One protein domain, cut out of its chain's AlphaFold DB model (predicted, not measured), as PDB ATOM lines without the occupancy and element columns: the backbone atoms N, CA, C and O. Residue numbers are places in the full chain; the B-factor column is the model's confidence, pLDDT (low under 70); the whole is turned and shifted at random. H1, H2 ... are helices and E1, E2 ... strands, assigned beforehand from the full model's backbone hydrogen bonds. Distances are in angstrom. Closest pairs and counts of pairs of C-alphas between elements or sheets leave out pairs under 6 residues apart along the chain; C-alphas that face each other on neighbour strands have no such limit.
ATOM      1  N   VAL A  50     149.006  95.178 140.291       94.31
ATOM      2  CA  VAL A  50     148.488  95.075 138.928       94.31
ATOM      3  C   VAL A  50     147.139  95.776 138.843       94.31
ATOM      4  O   VAL A  50     146.217  95.417 139.573       94.31
ATOM      5  N   VAL A  51     147.010  96.730 137.921       92.88
ATOM      6  CA  VAL A  51     145.745  97.416 137.613       92.88
ATOM      7  C   VAL A  51     145.478  97.264 136.124       92.88
ATOM      8  O   VAL A  51     146.340  97.592 135.316       92.88
ATOM      9  N   ASN A  52     144.314  96.724 135.759       89.69
ATOM     10  CA  ASN A  52     143.922  96.476 134.366       89.69
ATOM     11  C   ASN A  52     145.011  95.794 133.517       89.69
ATOM     12  O   ASN A  52     145.363  96.245 132.430       89.69
ATOM     13  N   ASN A  53     145.580  94.710 134.050       91.25
ATOM     14  CA  ASN A  53     146.670  93.948 133.433       91.25
ATOM     15  C   ASN A  53     147.961  94.751 133.168       91.25
ATOM     16  O   ASN A  53     148.804  94.336 132.375       91.25
ATOM     17  N   GLN A  54     148.145  95.878 133.853       91.94
ATOM     18  CA  GLN A  54     149.372  96.665 133.821       91.94
ATOM     19  C   GLN A  54     150.085  96.571 135.167       91.94
ATOM     20  O   GLN A  54     149.473  96.711 136.228       91.94
ATOM     21  N   SER A  55     151.390  96.327 135.126       95.56
ATOM     22  CA  SER A  55     152.234  96.222 136.315       95.56
ATOM     23  C   SER A  55     152.615  97.621 136.802       95.56
ATOM     24  O   SER A  55     153.514  98.240 136.236       95.56
ATOM     25  N   ILE A  56     151.944  98.129 137.836       97.19
ATOM     26  CA  ILE A  56     152.235  99.437 138.442       97.19
ATOM     27  C   ILE A  56     153.597  99.375 139.132       97.19
ATOM     28  O   ILE A  56     153.828  98.499 139.967       97.19
ATOM     29  N   ILE A  57     154.492 100.302 138.791       97.38
ATOM     30  CA  ILE A  57     155.875 100.345 139.300       97.38
ATOM     31  C   ILE A  57     156.135 101.542 140.215       97.38
ATOM     32  O   ILE A  57     157.106 101.538 140.960       97.38
ATOM     33  N   ALA A  58     155.266 102.553 140.194       97.56
ATOM     34  CA  ALA A  58     155.307 103.665 141.133       97.56
ATOM     35  C   ALA A  58     153.889 104.147 141.454       97.56
ATOM     36  O   ALA A  58     152.984 104.058 140.622       97.56
ATOM     37  N   LYS A  59     153.701 104.663 142.669       97.31
ATOM     38  CA  LYS A  59     152.438 105.237 143.137       97.31
ATOM     39  C   LYS A  59     152.682 106.578 143.800       97.31
ATOM     40  O   LYS A  59     153.707 106.769 144.445       97.31
ATOM     41  N   LEU A  60     151.698 107.457 143.668       98.06
ATOM     42  CA  LEU A  60     151.609 108.692 144.433       98.06
ATOM     43  C   LEU A  60     150.679 108.476 145.629       98.06
ATOM     44  O   LEU A  60     149.707 107.718 145.541       98.06
ATOM     45  N   GLU A  61     150.948 109.162 146.732       97.38
ATOM     46  CA  GLU A  61     150.098 109.146 147.921       97.38
ATOM     47  C   GLU A  61     149.260 110.423 147.993       97.38
ATOM     48  O   GLU A  61     149.780 111.526 147.852       97.38
ATOM     49  N   GLN A  62     147.953 110.303 148.244       97.69
ATOM     50  CA  GLN A  62     147.105 111.473 148.476       97.69
ATOM     51  C   GLN A  62     147.318 111.993 149.908       97.69
ATOM     52  O   GLN A  62     146.708 111.494 150.853       97.69
ATOM     53  N   THR A  63     148.186 112.990 150.074       95.06
ATOM     54  CA  THR A  63     148.603 113.525 151.388       95.06
ATOM     55  C   THR A  63     147.804 114.751 151.841       95.06
ATOM     56  O   THR A  63     147.778 115.071 153.031       95.06
ATOM     57  N   THR A  64     147.121 115.429 150.915       93.81
ATOM     58  CA  THR A  64     146.251 116.578 151.195       93.81
ATOM     59  C   THR A  64     144.803 116.290 150.812       93.81
ATOM     60  O   THR A  64     144.530 115.607 149.825       93.81
ATOM     61  N   ASN A  65     143.873 116.852 151.587       91.81
ATOM     62  CA  ASN A  65     142.444 116.886 151.262       91.81
ATOM     63  C   ASN A  65     142.013 118.244 150.686       91.81
ATOM     64  O   ASN A  65     140.844 118.414 150.350       91.81
ATOM     65  N   ASP A  66     142.917 119.229 150.623       93.44
ATOM     66  CA  ASP A  66     142.623 120.515 149.992       93.44
ATOM     67  C   ASP A  66     142.791 120.381 148.478       93.44
ATOM     68  O   ASP A  66     143.895 120.468 147.949       93.44
ATOM     69  N   THR A  67     141.674 120.149 147.795       90.62
ATOM     70  CA  THR A  67     141.586 120.020 146.335       90.62
ATOM     71  C   THR A  67     140.963 121.256 145.695       90.62
ATOM     72  O   THR A  67     140.559 121.224 144.535       90.62
ATOM     73  N   SER A  68     140.903 122.375 146.427       89.50
ATOM     74  CA  SER A  68     140.149 123.571 146.032       89.50
ATOM     75  C   SER A  68     140.552 124.139 144.669       89.50
ATOM     76  O   SER A  68     139.709 124.664 143.939       89.50
ATOM     77  N   LYS A  69     141.830 124.014 144.288       84.25
ATOM     78  CA  LYS A  69     142.323 124.408 142.960       84.25
ATOM     79  C   LYS A  69     141.709 123.550 141.855       84.25
ATOM     80  O   LYS A  69     141.219 124.103 140.873       84.25
ATOM     81  N   ARG A  70     141.710 122.228 142.040       87.94
ATOM     82  CA  ARG A  70     141.109 121.264 141.114       87.94
ATOM     83  C   ARG A  70     139.598 121.453 141.027       87.94
ATOM     84  O   ARG A  70     139.057 121.568 139.930       87.94
ATOM     85  N   ASP A  71     138.933 121.544 142.175       88.00
ATOM     86  CA  ASP A  71     137.474 121.659 142.261       88.00
ATOM     87  C   ASP A  71     136.971 122.916 141.547       88.00
ATOM     88  O   ASP A  71     135.957 122.884 140.854       88.00
ATOM     89  N   LYS A  72     137.733 124.012 141.625       87.00
ATOM     90  CA  LYS A  72     137.417 125.240 140.897       87.00
ATOM     91  C   LYS A  72     137.457 125.056 139.376       87.00
ATOM     92  O   LYS A  72     136.607 125.615 138.689       87.00
ATOM     93  N   VAL A  73     138.419 124.303 138.843       84.56
ATOM     94  CA  VAL A  73     138.485 124.034 137.396       84.56
ATOM     95  C   VAL A  73     137.325 123.135 136.967       84.56
ATOM     96  O   VAL A  73     136.707 123.402 135.939       84.56
ATOM     97  N   LEU A  74     136.966 122.135 137.777       85.12
ATOM     98  CA  LEU A  74     135.797 121.287 137.526       85.12
ATOM     99  C   LEU A  74     134.495 122.112 137.501       85.12
ATOM    100  O   LEU A  74     133.701 121.989 136.573       85.12
ATOM    101  N   GLU A  75     134.318 123.037 138.451       87.25
ATOM    102  CA  GLU A  75     133.184 123.971 138.452       87.25
ATOM    103  C   GLU A  75     133.153 124.910 137.237       87.25
ATOM    104  O   GLU A  75     132.085 125.410 136.872       87.25
ATOM    105  N   GLU A  76     134.311 125.255 136.672       86.56
ATOM    106  CA  GLU A  76     134.400 126.070 135.460       86.56
ATOM    107  C   GLU A  76     134.055 125.242 134.213       86.56
ATOM    108  O   GLU A  76     133.360 125.766 133.341       86.56
ATOM    109  N   LEU A  77     134.446 123.961 134.155       82.69
ATOM    110  CA  LEU A  77     134.070 123.027 133.083       82.69
ATOM    111  C   LEU A  77     132.552 122.815 133.012       82.69
ATOM    112  O   LEU A  77     131.982 122.969 131.933       82.69
ATOM    113  N   ASP A  78     131.896 122.595 134.155       80.56
ATOM    114  CA  ASP A  78     130.432 122.427 134.251       80.56
ATOM    115  C   ASP A  78     129.643 123.643 133.726       80.56
ATOM    116  O   ASP A  78     128.461 123.544 133.396       80.56
ATOM    117  N   LYS A  79     130.282 124.818 133.670       84.44
ATOM    118  CA  LYS A  79     129.673 126.078 133.216       84.44
ATOM    119  C   LYS A  79     129.975 126.394 131.753       84.44
ATOM    120  O   LYS A  79     129.483 127.410 131.254       84.44
ATOM    121  N   ARG A  80     130.806 125.602 131.068       81.94
ATOM    122  CA  ARG A  80     131.154 125.874 129.673       81.94
ATOM    123  C   ARG A  80     129.995 125.534 128.745       81.94
ATOM    124  O   ARG A  80     129.371 124.486 128.863       81.94
ATOM    125  N   GLN A  81     129.752 126.415 127.780       78.75
ATOM    126  CA  GLN A  81     128.635 126.264 126.854       78.75
ATOM    127  C   GLN A  81     128.777 125.025 125.959       78.75
ATOM    128  O   GLN A  81     127.789 124.362 125.704       78.75
ATOM    129  N   ASP A  82     129.991 124.664 125.541       77.00
ATOM    130  CA  ASP A  82     130.241 123.469 124.724       77.00
ATOM    131  C   ASP A  82     130.043 122.150 125.489       77.00
ATOM    132  O   ASP A  82     129.694 121.137 124.889       77.00
ATOM    133  N   PHE A  83     130.203 122.168 126.812       77.00
ATOM    134  CA  PHE A  83     129.814 121.055 127.676       77.00
ATOM    135  C   PHE A  83     128.288 120.992 127.852       77.00
ATOM    136  O   PHE A  83     127.694 119.924 127.736       77.00
ATOM    137  N   ILE A  84     127.641 122.141 128.079       75.50
ATOM    138  CA  ILE A  84     126.180 122.245 128.248       75.50
ATOM    139  C   ILE A  84     125.426 121.873 126.962       75.50
ATOM    140  O   ILE A  84     124.387 121.227 127.033       75.50
ATOM    141  N   ASP A  85     125.953 122.259 125.802       79.00
ATOM    142  CA  ASP A  85     125.357 122.015 124.484       79.00
ATOM    143  C   ASP A  85     125.649 120.601 123.950       79.00
ATOM    144  O   ASP A  85     125.475 120.352 122.758       79.00
ATOM    145  N   GLU A  86     126.129 119.687 124.803       79.81
ATOM    146  CA  GLU A  86     126.440 118.288 124.466       79.81
ATOM    147  C   GLU A  86     127.482 118.120 123.343       79.81
ATOM    148  O   GLU A  86     127.671 117.022 122.818       79.81
ATOM    149  N   GLN A  87     128.230 119.175 122.987       72.50
ATOM    150  CA  GLN A  87     129.243 119.101 121.923       72.50
ATOM    151  C   GLN A  87     130.413 118.186 122.295       72.50
ATOM    152  O   GLN A  87     131.124 117.706 121.414       72.50
ATOM    153  N   LEU A  88     130.617 117.953 123.594       71.62
ATOM    154  CA  LEU A  88     131.662 117.082 124.129       71.62
ATOM    155  C   LEU A  88     131.132 115.717 124.599       71.62
ATOM    156  O   LEU A  88     131.935 114.847 124.930       71.62
ATOM    157  N   GLY A  89     129.814 115.504 124.568       78.44
ATOM    158  CA  GLY A  89     129.132 114.337 125.130       78.44
ATOM    159  C   GLY A  89     128.051 114.733 126.138       78.44
ATOM    160  O   GLY A  89     127.855 115.912 126.426       78.44
ATOM    161  N   GLU A  90     127.340 113.742 126.682       82.94
ATOM    162  CA  GLU A  90     126.291 113.994 127.677       82.94
ATOM    163  C   GLU A  90     126.881 114.658 128.941       82.94
ATOM    164  O   GLU A  90     127.831 114.113 129.524       82.94
ATOM    165  N   PRO A  91     126.326 115.795 129.418       84.12
ATOM    166  CA  PRO A  91     126.856 116.572 130.540       84.12
ATOM    167  C   PRO A  91     126.568 115.892 131.885       84.12
ATOM    168  O   PRO A  91     125.767 116.341 132.709       84.12
ATOM    169  N   THR A  92     127.229 114.764 132.116       86.00
ATOM    170  CA  THR A  92     127.183 114.012 133.367       86.00
ATOM    171  C   THR A  92     128.390 114.353 134.236       86.00
ATOM    172  O   THR A  92     129.449 114.739 133.744       86.00
ATOM    173  N   LYS A  93     128.270 114.150 135.553       85.44
ATOM    174  CA  LYS A  93     129.406 114.322 136.478       85.44
ATOM    175  C   LYS A  93     130.591 113.421 136.131       85.44
ATOM    176  O   LYS A  93     131.734 113.803 136.337       85.44
ATOM    177  N   GLU A  94     130.311 112.221 135.633       85.50
ATOM    178  CA  GLU A  94     131.347 111.288 135.201       85.50
ATOM    179  C   GLU A  94     132.090 111.824 133.974       85.50
ATOM    180  O   GLU A  94     133.318 111.801 133.936       85.50
ATOM    181  N   HIS A  95     131.359 112.370 133.000       85.12
ATOM    182  CA  HIS A  95     131.953 112.988 131.822       85.12
ATOM    183  C   HIS A  95     132.768 114.246 132.173       85.12
ATOM    184  O   HIS A  95     133.897 114.389 131.703       85.12
ATOM    185  N   ALA A  96     132.263 115.100 133.071       87.25
ATOM    186  CA  ALA A  96     133.016 116.241 133.599       87.25
ATOM    187  C   ALA A  96     134.335 115.801 134.253       87.25
ATOM    188  O   ALA A  96     135.379 116.407 134.021       87.25
ATOM    189  N   GLU A  97     134.315 114.710 135.021       89.19
ATOM    190  CA  GLU A  97     135.512 114.180 135.673       89.19
ATOM    191  C   GLU A  97     136.517 113.590 134.664       89.19
ATOM    192  O   GLU A  97     137.724 113.761 134.837       89.19
ATOM    193  N   LYS A  98     136.052 112.961 133.575       88.00
ATOM    194  CA  LYS A  98     136.912 112.524 132.450       88.00
ATOM    195  C   LYS A  98     137.608 113.713 131.784       88.00
ATOM    196  O   LYS A  98     138.825 113.693 131.597       88.00
ATOM    197  N   LEU A  99     136.862 114.779 131.493       88.38
ATOM    198  CA  LEU A  99     137.429 116.016 130.943       88.38
ATOM    199  C   LEU A  99     138.384 116.698 131.929       88.38
ATOM    200  O   LEU A  99     139.405 117.243 131.511       88.38
ATOM    201  N   ALA A 100     138.091 116.640 133.228       90.81
ATOM    202  CA  ALA A 100     138.959 117.184 134.263       90.81
ATOM    203  C   ALA A 100     140.306 116.458 134.317       90.81
ATOM    204  O   ALA A 100     141.324 117.139 134.367       90.81
ATOM    205  N   VAL A 101     140.335 115.125 134.193       93.69
ATOM    206  CA  VAL A 101     141.599 114.364 134.100       93.69
ATOM    207  C   VAL A 101     142.488 114.879 132.969       93.69
ATOM    208  O   VAL A 101     143.692 115.059 133.146       93.69
ATOM    209  N   GLN A 102     141.918 115.181 131.805       90.94
ATOM    210  CA  GLN A 102     142.695 115.729 130.691       90.94
ATOM    211  C   GLN A 102     143.092 117.193 130.928       90.94
ATOM    212  O   GLN A 102     144.237 117.580 130.691       90.94
ATOM    213  N   GLY A 103     142.154 118.012 131.408       90.06
ATOM    214  CA  GLY A 103     142.329 119.454 131.581       90.06
ATOM    215  C   GLY A 103     143.175 119.861 132.790       90.06
ATOM    216  O   GLY A 103     143.738 120.956 132.787       90.06
ATOM    217  N   ILE A 104     143.287 119.005 133.805       93.62
ATOM    218  CA  ILE A 104     143.969 119.290 135.073       93.62
ATOM    219  C   ILE A 104     145.172 118.365 135.223       93.62
ATOM    220  O   ILE A 104     146.310 118.821 135.141       93.62
ATOM    221  N   GLU A 105     144.947 117.063 135.396       96.19
ATOM    222  CA  GLU A 105     146.041 116.112 135.583       96.19
ATOM    223  C   GLU A 105     146.953 116.066 134.347       96.19
ATOM    224  O   GLU A 105     148.170 116.191 134.480       96.19
ATOM    225  N   GLY A 106     146.388 116.006 133.139       95.62
ATOM    226  CA  GLY A 106     147.151 116.037 131.888       95.62
ATOM    227  C   GLY A 106     147.998 117.304 131.714       95.62
ATOM    228  O   GLY A 106     149.163 117.216 131.323       95.62
ATOM    229  N   THR A 107     147.458 118.478 132.054       94.56
ATOM    230  CA  THR A 107     148.166 119.764 131.893       94.56
ATOM    231  C   THR A 107     149.293 119.968 132.903       94.56
ATOM    232  O   THR A 107     150.203 120.752 132.641       94.56
ATOM    233  N   VAL A 108     149.270 119.248 134.025       96.62
ATOM    234  CA  VAL A 108     150.361 119.235 135.009       96.62
ATOM    235  C   VAL A 108     151.388 118.151 134.684       96.62
ATOM    236  O   VAL A 108     152.588 118.414 134.711       96.62
ATOM    237  N   VAL A 109     150.935 116.938 134.369       97.88
ATOM    238  CA  VAL A 109     151.802 115.762 134.227       97.88
ATOM    239  C   VAL A 109     152.640 115.816 132.954       97.88
ATOM    240  O   VAL A 109     153.842 115.558 133.021       97.88
ATOM    241  N   LEU A 110     152.044 116.162 131.805       97.38
ATOM    242  CA  LEU A 110     152.745 116.119 130.516       97.38
ATOM    243  C   LEU A 110     153.946 117.082 130.463       97.38
ATOM    244  O   LEU A 110     155.027 116.626 130.096       97.38
ATOM    245  N   PRO A 111     153.852 118.352 130.911       97.69
ATOM    246  CA  PRO A 111     155.016 119.238 130.926       97.69
ATOM    247  C   PRO A 111     156.136 118.770 131.861       97.69
ATOM    248  O   PRO A 111     157.306 118.917 131.523       97.69
ATOM    249  N   ILE A 112     155.802 118.182 133.018       98.31
ATOM    250  CA  ILE A 112     156.805 117.624 133.945       98.31
ATOM    251  C   ILE A 112     157.514 116.433 133.290       98.31
ATOM    252  O   ILE A 112     158.734 116.293 133.395       98.31
ATOM    253  N   LEU A 113     156.755 115.582 132.598       97.19
ATOM    254  CA  LEU A 113     157.297 114.446 131.864       97.19
ATOM    255  C   LEU A 113     158.246 114.915 130.754       97.19
ATOM    256  O   LEU A 113     159.375 114.430 130.673       97.19
ATOM    257  N   GLU A 114     157.825 115.902 129.960       95.75
ATOM    258  CA  GLU A 114     158.650 116.546 128.936       95.75
ATOM    259  C   GLU A 114     159.931 117.143 129.534       95.75
ATOM    260  O   GLU A 114     161.025 116.859 129.049       95.75
ATOM    261  N   GLU A 115     159.833 117.926 130.606       97.50
ATOM    262  CA  GLU A 115     160.988 118.554 131.255       97.50
ATOM    263  C   GLU A 115     162.008 117.512 131.738       97.50
ATOM    264  O   GLU A 115     163.212 117.642 131.505       97.50
ATOM    265  N   ILE A 116     161.530 116.445 132.380       97.88
ATOM    266  CA  ILE A 116     162.387 115.436 133.008       97.88
ATOM    267  C   ILE A 116     163.006 114.484 131.987       97.88
ATOM    268  O   ILE A 116     164.154 114.068 132.182       97.88
ATOM    269  N   TYR A 117     162.282 114.129 130.927       96.56
ATOM    270  CA  TYR A 117     162.765 113.183 129.920       96.56
ATOM    271  C   TYR A 117     163.431 113.851 128.715       96.56
ATOM    272  O   TYR A 117     164.029 113.138 127.918       96.56
ATOM    273  N   GLY A 118     163.429 115.184 128.609       94.50
ATOM    274  CA  GLY A 118     164.108 115.907 127.526       94.50
ATOM    275  C   GLY A 118     163.221 116.197 126.309       94.50
ATOM    276  O   GLY A 118     163.723 116.328 125.194       94.50
ATOM    277  N   GLY A 119     161.913 116.313 126.528       94.56
ATOM    278  CA  GLY A 119     160.879 116.625 125.544       94.56
ATOM    279  C   GLY A 119     160.105 115.396 125.063       94.56
ATOM    280  O   GLY A 119     160.502 114.255 125.299       94.56
ATOM    281  N   ASN A 120     159.008 115.638 124.336       92.44
ATOM    282  CA  ASN A 120     158.109 114.586 123.843       92.44
ATOM    283  C   ASN A 120     158.831 113.511 123.024       92.44
ATOM    284  O   ASN A 120     158.743 112.332 123.344       92.44
ATOM    285  N   ALA A 121     159.624 113.920 122.030       94.56
ATOM    286  CA  ALA A 121     160.346 112.987 121.162       94.56
ATOM    287  C   ALA A 121     161.366 112.114 121.913       94.56
ATOM    288  O   ALA A 121     161.719 111.032 121.446       94.56
ATOM    289  N   GLU A 122     161.878 112.582 123.056       96.31
ATOM    290  CA  GLU A 122     162.773 111.777 123.881       96.31
ATOM    291  C   GLU A 122     161.981 110.841 124.796       96.31
ATOM    292  O   GLU A 122     162.323 109.662 124.895       96.31
ATOM    293  N   PHE A 123     160.873 111.296 125.389       97.31
ATOM    294  CA  PHE A 123     159.995 110.412 126.160       97.31
ATOM    295  C   PHE A 123     159.418 109.268 125.311       97.31
ATOM    296  O   PHE A 123     159.399 108.126 125.766       97.31
ATOM    297  N   GLU A 124     159.045 109.527 124.056       97.25
ATOM    298  CA  GLU A 124     158.541 108.504 123.125       97.25
ATOM    299  C   GLU A 124     159.514 107.332 122.914       97.25
ATOM    300  O   GLU A 124     159.078 106.243 122.555       97.25
ATOM    301  N   LYS A 125     160.817 107.517 123.162       97.50
ATOM    302  CA  LYS A 125     161.828 106.444 123.111       97.50
ATOM    303  C   LYS A 125     161.967 105.668 124.419       97.50
ATOM    304  O   LYS A 125     162.634 104.639 124.437       97.50
ATOM    305  N   ASN A 126     161.391 106.168 125.507       97.25
ATOM    306  CA  ASN A 126     161.530 105.625 126.860       97.25
ATOM    307  C   ASN A 126     160.217 105.020 127.390       97.25
ATOM    308  O   ASN A 126     160.244 104.217 128.328       97.25
ATOM    309  N   GLY A 127     159.076 105.371 126.795       97.56
ATOM    310  CA  GLY A 127     157.776 104.967 127.307       97.56
ATOM    311  C   GLY A 127     156.606 105.235 126.371       97.56
ATOM    312  O   GLY A 127     156.779 105.518 125.185       97.56
ATOM    313  N   VAL A 128     155.408 105.126 126.939       97.88
ATOM    314  CA  VAL A 128     154.127 105.476 126.317       97.88
ATOM    315  C   VAL A 128     153.299 106.314 127.286       97.88
ATOM    316  O   VAL A 128     153.441 106.196 128.503       97.88
ATOM    317  N   VAL A 129     152.410 107.143 126.751       97.38
ATOM    318  CA  VAL A 129     151.433 107.902 127.536       97.38
ATOM    319  C   VAL A 129     150.083 107.842 126.844       97.38
ATOM    320  O   VAL A 129     150.005 107.984 125.625       97.38
ATOM    321  N   PHE A 130     149.020 107.648 127.618       96.31
ATOM    322  CA  PHE A 130     147.651 107.765 127.126       96.31
ATOM    323  C   PHE A 130     146.687 108.121 128.262       96.31
ATOM    324  O   PHE A 130     146.988 107.930 129.440       96.31
ATOM    325  N   PHE A 131     145.506 108.619 127.900       94.88
ATOM    326  CA  PHE A 131     144.381 108.746 128.821       94.88
ATOM    327  C   PHE A 131     143.542 107.469 128.749       94.88
ATOM    328  O   PHE A 131     143.175 107.025 127.658       94.88
ATOM    329  N   GLY A 132     143.321 106.836 129.895       91.62
ATOM    330  CA  GLY A 132     142.503 105.634 130.027       91.62
ATOM    331  C   GLY A 132     141.151 105.982 130.625       91.62
ATOM    332  O   GLY A 132     141.088 106.842 131.496       91.62
ATOM    333  N   ASP A 133     140.102 105.324 130.146       88.75
ATOM    334  CA  ASP A 133     138.758 105.255 130.727       88.75
ATOM    335  C   ASP A 133     138.006 104.023 130.163       88.75
ATOM    336  O   ASP A 133     138.542 103.277 129.337       88.75
ATOM    337  N   GLU A 134     136.750 103.816 130.578       84.19
ATOM    338  CA  GLU A 134     135.893 102.736 130.057       84.19
ATOM    339  C   GLU A 134     135.752 102.785 128.524       84.19
ATOM    340  O   GLU A 134     135.859 101.755 127.858       84.19
ATOM    341  N   ALA A 135     135.579 103.981 127.943       78.06
ATOM    342  CA  ALA A 135     135.376 104.162 126.502       78.06
ATOM    343  C   ALA A 135     136.603 103.736 125.688       78.06
ATOM    344  O   ALA A 135     136.486 103.277 124.552       78.06
ATOM    345  N   THR A 136     137.783 103.851 126.285       79.38
ATOM    346  CA  THR A 136     139.038 103.418 125.687       79.38
ATOM    347  C   THR A 136     139.449 102.006 126.142       79.38
ATOM    348  O   THR A 136     140.514 101.528 125.751       79.38
ATOM    349  N   GLY A 137     138.636 101.314 126.946       84.50
ATOM    350  CA  GLY A 137     138.907  99.957 127.435       84.50
ATOM    351  C   GLY A 137     139.999  99.877 128.507       84.50
ATOM    352  O   GLY A 137     140.601  98.817 128.694       84.50
ATOM    353  N   VAL A 138     140.296 100.990 129.187       85.44
ATOM    354  CA  VAL A 138     141.257 101.035 130.295       85.44
ATOM    355  C   VAL A 138     140.628 101.679 131.514       85.44
ATOM    356  O   VAL A 138     140.527 102.895 131.607       85.44
ATOM    357  N   GLU A 139     140.261 100.857 132.488       88.25
ATOM    358  CA  GLU A 139     139.811 101.337 133.790       88.25
ATOM    359  C   GLU A 139     140.935 101.230 134.832       88.25
ATOM    360  O   GLU A 139     141.709 100.274 134.795       88.25
ATOM    361  N   PRO A 140     141.032 102.163 135.794       92.19
ATOM    362  CA  PRO A 140     140.159 103.320 135.994       92.19
ATOM    363  C   PRO A 140     140.481 104.495 135.056       92.19
ATOM    364  O   PRO A 140     141.530 104.524 134.410       92.19
ATOM    365  N   ASN A 141     139.588 105.494 135.051       94.25
ATOM    366  CA  ASN A 141     139.846 106.789 134.420       94.25
ATOM    367  C   ASN A 141     141.164 107.392 134.946       94.25
ATOM    368  O   ASN A 141     141.375 107.409 136.160       94.25
ATOM    369  N   GLY A 142     142.032 107.896 134.071       96.62
ATOM    370  CA  GLY A 142     143.312 108.479 134.478       96.62
ATOM    371  C   GLY A 142     144.294 108.717 133.337       96.62
ATOM    372  O   GLY A 142     144.057 108.341 132.191       96.62
ATOM    373  N   ILE A 143     145.434 109.316 133.669       97.75
ATOM    374  CA  ILE A 143     146.616 109.354 132.809       97.75
ATOM    375  C   ILE A 143     147.523 108.166 133.136       97.75
ATOM    376  O   ILE A 143     147.918 107.945 134.284       97.75
ATOM    377  N   TRP A 144     147.844 107.397 132.104       97.88
ATOM    378  CA  TRP A 144     148.648 106.186 132.180       97.88
ATOM    379  C   TRP A 144     150.009 106.445 131.548       97.88
ATOM    380  O   TRP A 144     150.101 106.733 130.356       97.88
ATOM    381  N   ILE A 145     151.060 106.342 132.356       98.38
ATOM    382  CA  ILE A 145     152.454 106.581 131.983       98.38
ATOM    383  C   ILE A 145     153.206 105.252 132.048       98.38
ATOM    384  O   ILE A 145     153.525 104.751 133.128       98.38
ATOM    385  N   GLY A 146     153.473 104.675 130.882       97.81
ATOM    386  CA  GLY A 146     154.237 103.442 130.748       97.81
ATOM    387  C   GLY A 146     155.720 103.752 130.622       97.81
ATOM    388  O   GLY A 146     156.106 104.471 129.707       97.81
ATOM    389  N   ILE A 147     156.558 103.182 131.487       97.69
ATOM    390  CA  ILE A 147     158.020 103.291 131.427       97.69
ATOM    391  C   ILE A 147     158.614 101.931 131.069       97.69
ATOM    392  O   ILE A 147     158.358 100.938 131.753       97.69
ATOM    393  N   LYS A 148     159.412 101.872 129.998       96.38
ATOM    394  CA  LYS A 148     160.015 100.608 129.550       96.38
ATOM    395  C   LYS A 148     161.243 100.224 130.364       96.38
ATOM    396  O   LYS A 148     161.418  99.059 130.711       96.38
ATOM    397  N   GLN A 149     162.102 101.198 130.643       95.75
ATOM    398  CA  GLN A 149     163.320 101.043 131.435       95.75
ATOM    399  C   GLN A 149     163.381 102.203 132.419       95.75
ATOM    400  O   GLN A 149     163.479 103.359 132.010       95.75
ATOM    401  N   ALA A 150     163.253 101.900 133.704       93.50
ATOM    402  CA  ALA A 150     163.289 102.909 134.741       93.50
ATOM    403  C   ALA A 150     164.738 103.271 135.078       93.50
ATOM    404  O   ALA A 150     165.616 102.414 135.173       93.50
ATOM    405  N   ASP A 151     164.975 104.556 135.298       93.94
ATOM    406  CA  ASP A 151     166.260 105.094 135.727       93.94
ATOM    407  C   ASP A 151     166.054 106.208 136.769       93.94
ATOM    408  O   ASP A 151     164.961 106.378 137.319       93.94
ATOM    409  N   GLU A 152     167.102 106.977 137.069       95.88
ATOM    410  CA  GLU A 152     167.040 108.081 138.037       95.88
ATOM    411  C   GLU A 152     166.001 109.162 137.685       95.88
ATOM    412  O   GLU A 152     165.506 109.861 138.575       95.88
ATOM    413  N   ARG A 153     165.615 109.286 136.407       97.38
ATOM    414  CA  ARG A 153     164.590 110.237 135.959       97.38
ATOM    415  C   ARG A 153     163.208 109.827 136.445       97.38
ATOM    416  O   ARG A 153     162.407 110.714 136.730       97.38
ATOM    417  N   LEU A 154     162.931 108.525 136.587       97.25
ATOM    418  CA  LEU A 154     161.652 108.049 137.113       97.25
ATOM    419  C   LEU A 154     161.445 108.509 138.557       97.25
ATOM    420  O   LEU A 154     160.390 109.054 138.866       97.25
ATOM    421  N   GLN A 155     162.453 108.359 139.419       97.50
ATOM    422  CA  GLN A 155     162.345 108.829 140.804       97.50
ATOM    423  C   GLN A 155     162.090 110.339 140.848       97.50
ATOM    424  O   GLN A 155     161.149 110.784 141.495       97.50
ATOM    425  N   ARG A 156     162.859 111.124 140.080       98.25
ATOM    426  CA  ARG A 156     162.653 112.576 139.977       98.25
ATOM    427  C   ARG A 156     161.242 112.928 139.494       98.25
ATOM    428  O   ARG A 156     160.658 113.893 139.979       98.25
ATOM    429  N   PHE A 157     160.700 112.166 138.545       98.38
ATOM    430  CA  PHE A 157     159.339 112.345 138.040       98.38
ATOM    431  C   PHE A 157     158.296 112.090 139.128       98.38
ATOM    432  O   PHE A 157     157.440 112.942 139.355       98.38
ATOM    433  N   VAL A 158     158.414 110.970 139.843       98.44
ATOM    434  CA  VAL A 158     157.533 110.613 140.963       98.44
ATOM    435  C   VAL A 158     157.594 111.671 142.064       98.44
ATOM    436  O   VAL A 158     156.546 112.155 142.478       98.44
ATOM    437  N   ASP A 159     158.790 112.098 142.472       98.50
ATOM    438  CA  ASP A 159     158.976 113.116 143.517       98.50
ATOM    439  C   ASP A 159     158.335 114.456 143.124       98.50
ATOM    440  O   ASP A 159     157.646 115.091 143.923       98.50
ATOM    441  N   THR A 160     158.512 114.869 141.865       98.50
ATOM    442  CA  THR A 160     157.937 116.122 141.353       98.50
ATOM    443  C   THR A 160     156.410 116.049 141.290       98.50
ATOM    444  O   THR A 160     155.727 117.013 141.637       98.50
ATOM    445  N   LEU A 161     155.848 114.913 140.870       98.38
ATOM    446  CA  LEU A 161     154.400 114.708 140.874       98.38
ATOM    447  C   LEU A 161     153.832 114.627 142.291       98.38
ATOM    448  O   LEU A 161     152.747 115.154 142.532       98.38
ATOM    449  N   GLN A 162     154.562 114.026 143.231       98.69
ATOM    450  CA  GLN A 162     154.158 113.975 144.631       98.69
ATOM    451  C   GLN A 162     154.041 115.386 145.211       98.69
ATOM    452  O   GLN A 162     153.036 115.688 145.845       98.69
ATOM    453  N   GLU A 163     154.966 116.299 144.895       98.06
ATOM    454  CA  GLU A 163     154.845 117.711 145.291       98.06
ATOM    455  C   GLU A 163     153.560 118.363 144.737       98.06
ATOM    456  O   GLU A 163     152.916 119.168 145.415       98.06
ATOM    457  N   LYS A 164     153.143 118.022 143.510       97.38
ATOM    458  CA  LYS A 164     151.877 118.517 142.935       97.38
ATOM    459  C   LYS A 164     150.656 117.941 143.640       97.38
ATOM    460  O   LYS A 164     149.692 118.675 143.866       97.38
ATOM    461  N   VAL A 165     150.704 116.667 144.023       97.50
ATOM    462  CA  VAL A 165     149.657 116.044 144.838       97.50
ATOM    463  C   VAL A 165     149.587 116.704 146.215       97.50
ATOM    464  O   VAL A 165     148.506 117.120 146.621       97.50
ATOM    465  N   ASP A 166     150.719 116.884 146.899       96.81
ATOM    466  CA  ASP A 166     150.808 117.497 148.233       96.81
ATOM    467  C   ASP A 166     150.247 118.929 148.257       96.81
ATOM    468  O   ASP A 166     149.619 119.356 149.229       96.81
ATOM    469  N   ASN A 167     150.431 119.666 147.159       95.44
ATOM    470  CA  ASN A 167     149.928 121.028 146.975       95.44
ATOM    471  C   ASN A 167     148.458 121.112 146.520       95.44
ATOM    472  O   ASN A 167     147.950 122.228 146.327       95.44
ATOM    473  N   GLY A 168     147.795 119.968 146.323       94.25
ATOM    474  CA  GLY A 168     146.404 119.886 145.877       94.25
ATOM    475  C   GLY A 168     146.194 120.289 144.417       94.25
ATOM    476  O   GLY A 168     145.077 120.644 144.036       94.25
ATOM    477  N   ASP A 169     147.260 120.293 143.611       93.94
ATOM    478  CA  ASP A 169     147.201 120.680 142.197       93.94
ATOM    479  C   ASP A 169     146.601 119.556 141.333       93.94
ATOM    480  O   ASP A 169     145.945 119.838 140.333       93.94
ATOM    481  N   ILE A 170     146.803 118.293 141.730       96.19
ATOM    482  CA  ILE A 170     146.314 117.078 141.055       96.19
ATOM    483  C   ILE A 170     145.912 116.003 142.075       96.19
ATOM    484  O   ILE A 170     146.314 116.068 143.239       96.19
ATOM    485  N   LEU A 171     145.154 114.989 141.643       97.12
ATOM    486  CA  LEU A 171     144.816 113.827 142.477       97.12
ATOM    487  C   LEU A 171     145.656 112.599 142.133       97.12
ATOM    488  O   LEU A 171     145.701 112.171 140.981       97.12
ATOM    489  N   ALA A 172     146.210 111.949 143.159       97.75
ATOM    490  CA  ALA A 172     147.010 110.733 142.996       97.75
ATOM    491  C   ALA A 172     146.237 109.589 142.312       97.75
ATOM    492  O   ALA A 172     146.799 108.860 141.502       97.75
ATOM    493  N   LYS A 173     144.928 109.460 142.585       96.62
ATOM    494  CA  LYS A 173     144.068 108.387 142.041       96.62
ATOM    495  C   LYS A 173     143.913 108.390 140.514       96.62
ATOM    496  O   LYS A 173     143.327 107.457 139.974       96.62
ATOM    497  N   TYR A 174     144.366 109.438 139.830       97.31
ATOM    498  CA  TYR A 174     144.282 109.557 138.375       97.31
ATOM    499  C   TYR A 174     145.625 109.378 137.675       97.31
ATOM    500  O   TYR A 174     145.671 109.480 136.454       97.31
ATOM    501  N   ILE A 175     146.700 109.104 138.416       98.31
ATOM    502  CA  ILE A 175     148.043 108.949 137.860       98.31
ATOM    503  C   ILE A 175     148.481 107.490 137.992       98.31
ATOM    504  O   ILE A 175     148.671 106.991 139.102       98.31
ATOM    505  N   TYR A 176     148.684 106.819 136.861       98.19
ATOM    506  CA  TYR A 176     149.095 105.416 136.813       98.19
ATOM    507  C   TYR A 176     150.474 105.303 136.173       98.19
ATOM    508  O   TYR A 176     150.618 105.518 134.973       98.19
ATOM    509  N   ILE A 177     151.492 104.959 136.964       98.31
ATOM    510  CA  ILE A 177     152.868 104.786 136.481       98.31
ATOM    511  C   ILE A 177     153.189 103.293 136.454       98.31
ATOM    512  O   ILE A 177     153.292 102.644 137.499       98.31
ATOM    513  N   TYR A 178     153.329 102.738 135.256       97.50
ATOM    514  CA  TYR A 178     153.384 101.295 135.043       97.50
ATOM    515  C   TYR A 178     154.550 100.888 134.140       97.50
ATOM    516  O   TYR A 178     155.148 101.711 133.449       97.50
ATOM    517  N   TYR A 179     154.898  99.606 134.164       97.00
ATOM    518  CA  TYR A 179     155.856  99.028 133.231       97.00
ATOM    519  C   TYR A 179     155.193  98.729 131.885       97.00
ATOM    520  O   TYR A 179     154.211  97.992 131.834       97.00
ATOM    521  N   THR A 180     155.792  99.214 130.798       96.25
ATOM    522  CA  THR A 180     155.398  98.860 129.425       96.25
ATOM    523  C   THR A 180     156.506  98.058 128.729       96.25
ATOM    524  O   THR A 180     157.681  98.403 128.856       96.25
ATOM    525  N   PRO A 181     156.194  97.012 127.942       95.69
ATOM    526  CA  PRO A 181     157.205  96.305 127.159       95.69
ATOM    527  C   PRO A 181     157.569  97.025 125.846       95.69
ATOM    528  O   PRO A 181     158.476  96.579 125.138       95.69
ATOM    529  N   TYR A 182     156.894  98.127 125.507       95.81
ATOM    530  CA  TYR A 182     157.136  98.920 124.297       95.81
ATOM    531  C   TYR A 182     157.070 100.419 124.540       95.81
ATOM    532  O   TYR A 182     156.489 100.891 125.516       95.81
TER     533      TYR A 182
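This is residues 50 to 182 of the 416 residues of an uncharacterized protein of Bacillus sp. 7504-2 (UniProt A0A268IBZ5). A strongly twisted sheet of four strands has the long helix H3 running along one face, with H5 packed on H3 and on the sheet at that face, which makes two layers; the other face has no named helix. H3 reaches beyond the sheet at its first end, where H1 and the short H2 form an arm off the sheet. The 133 residues printed include five named helices and four named strands, in the order E1 H1 H2 H3 H4 E2 E3 H5 E4; the sheet's order is E1 E4 E3 E2, mixed, and the class is mixed, helices and strands. The whole is compact, with a radius of gyration of the C-alphas of 15.2 A and spans of 44 by 30 by 28 A.

E1, residues 54 to 58, is an edge strand, antiparallel to E4, residues 175 to 179, with N 57 and O 177 at 2.9 A, within hydrogen-bond range. E4 is parallel to E3, residues 142 to 147, with N 176 and O 143 at 2.9 A. E3 forms a hairpin with the other edge strand, E2, residues 127 to 132, with N 130 and O 144 at 3.1 A. H3, residues 93 to 117, has a height over the sheet of 7.9 A and lies over E3, along the strands at 10 degrees on the local plane; the closest C-alphas of H3 and E3, Val 101 and Gly 142, are 6.1 A apart. H5, residues 152 to 166, touches H3 with the latter's residues 109 to 117 alone, at a steep tilt of 41 degrees, opposite ways; the closest C-alphas, Ile 116 and Arg 153, are 6.4 A apart. E3, H5 and E4 form a strand-helix-strand unit, two parallel neighbour strands with a helix between, and its crossover is right-handed. H1, residues 68 to 77, touches H3 at a steep tilt of 59 degrees, opposite ways, with C-alphas 74 and 100 closest at 6.1 A. H2, residues 81 to 84, is close to H1 but not clearly touching, with C-alphas 77 and 83 closest at 7.2 A. H4, residues 120 to 123, touches H3 only at the corner, with C-alphas 117 and 123 closest at 5.4 A. Every O i to N i+4 pair is within hydrogen-bond range in H1 and H5, 17 of 21 in H3; H2 and H4 are too short for such a pair.

E1 begins at C-alpha 54, (149.372, 96.665, 133.821). H1 is 14.3 A long. H3, 34.0 A, begins at C-alpha 93, (129.406, 114.322, 136.478), and has a kink of 33 degrees near residue 108. E2 is 15.5 A, E3 15.9 A and H5 21.4 A long. E4, 13.4 A, ends at C-alpha 179, (155.856, 99.028, 133.231).

The two C-alphas farthest apart, those of Asp 85 and Glu 152, are 46.0 A apart. The printed part has no cut, and no link is long. The mean pLDDT of the printed part is 92.3, and no printed residue is under 70.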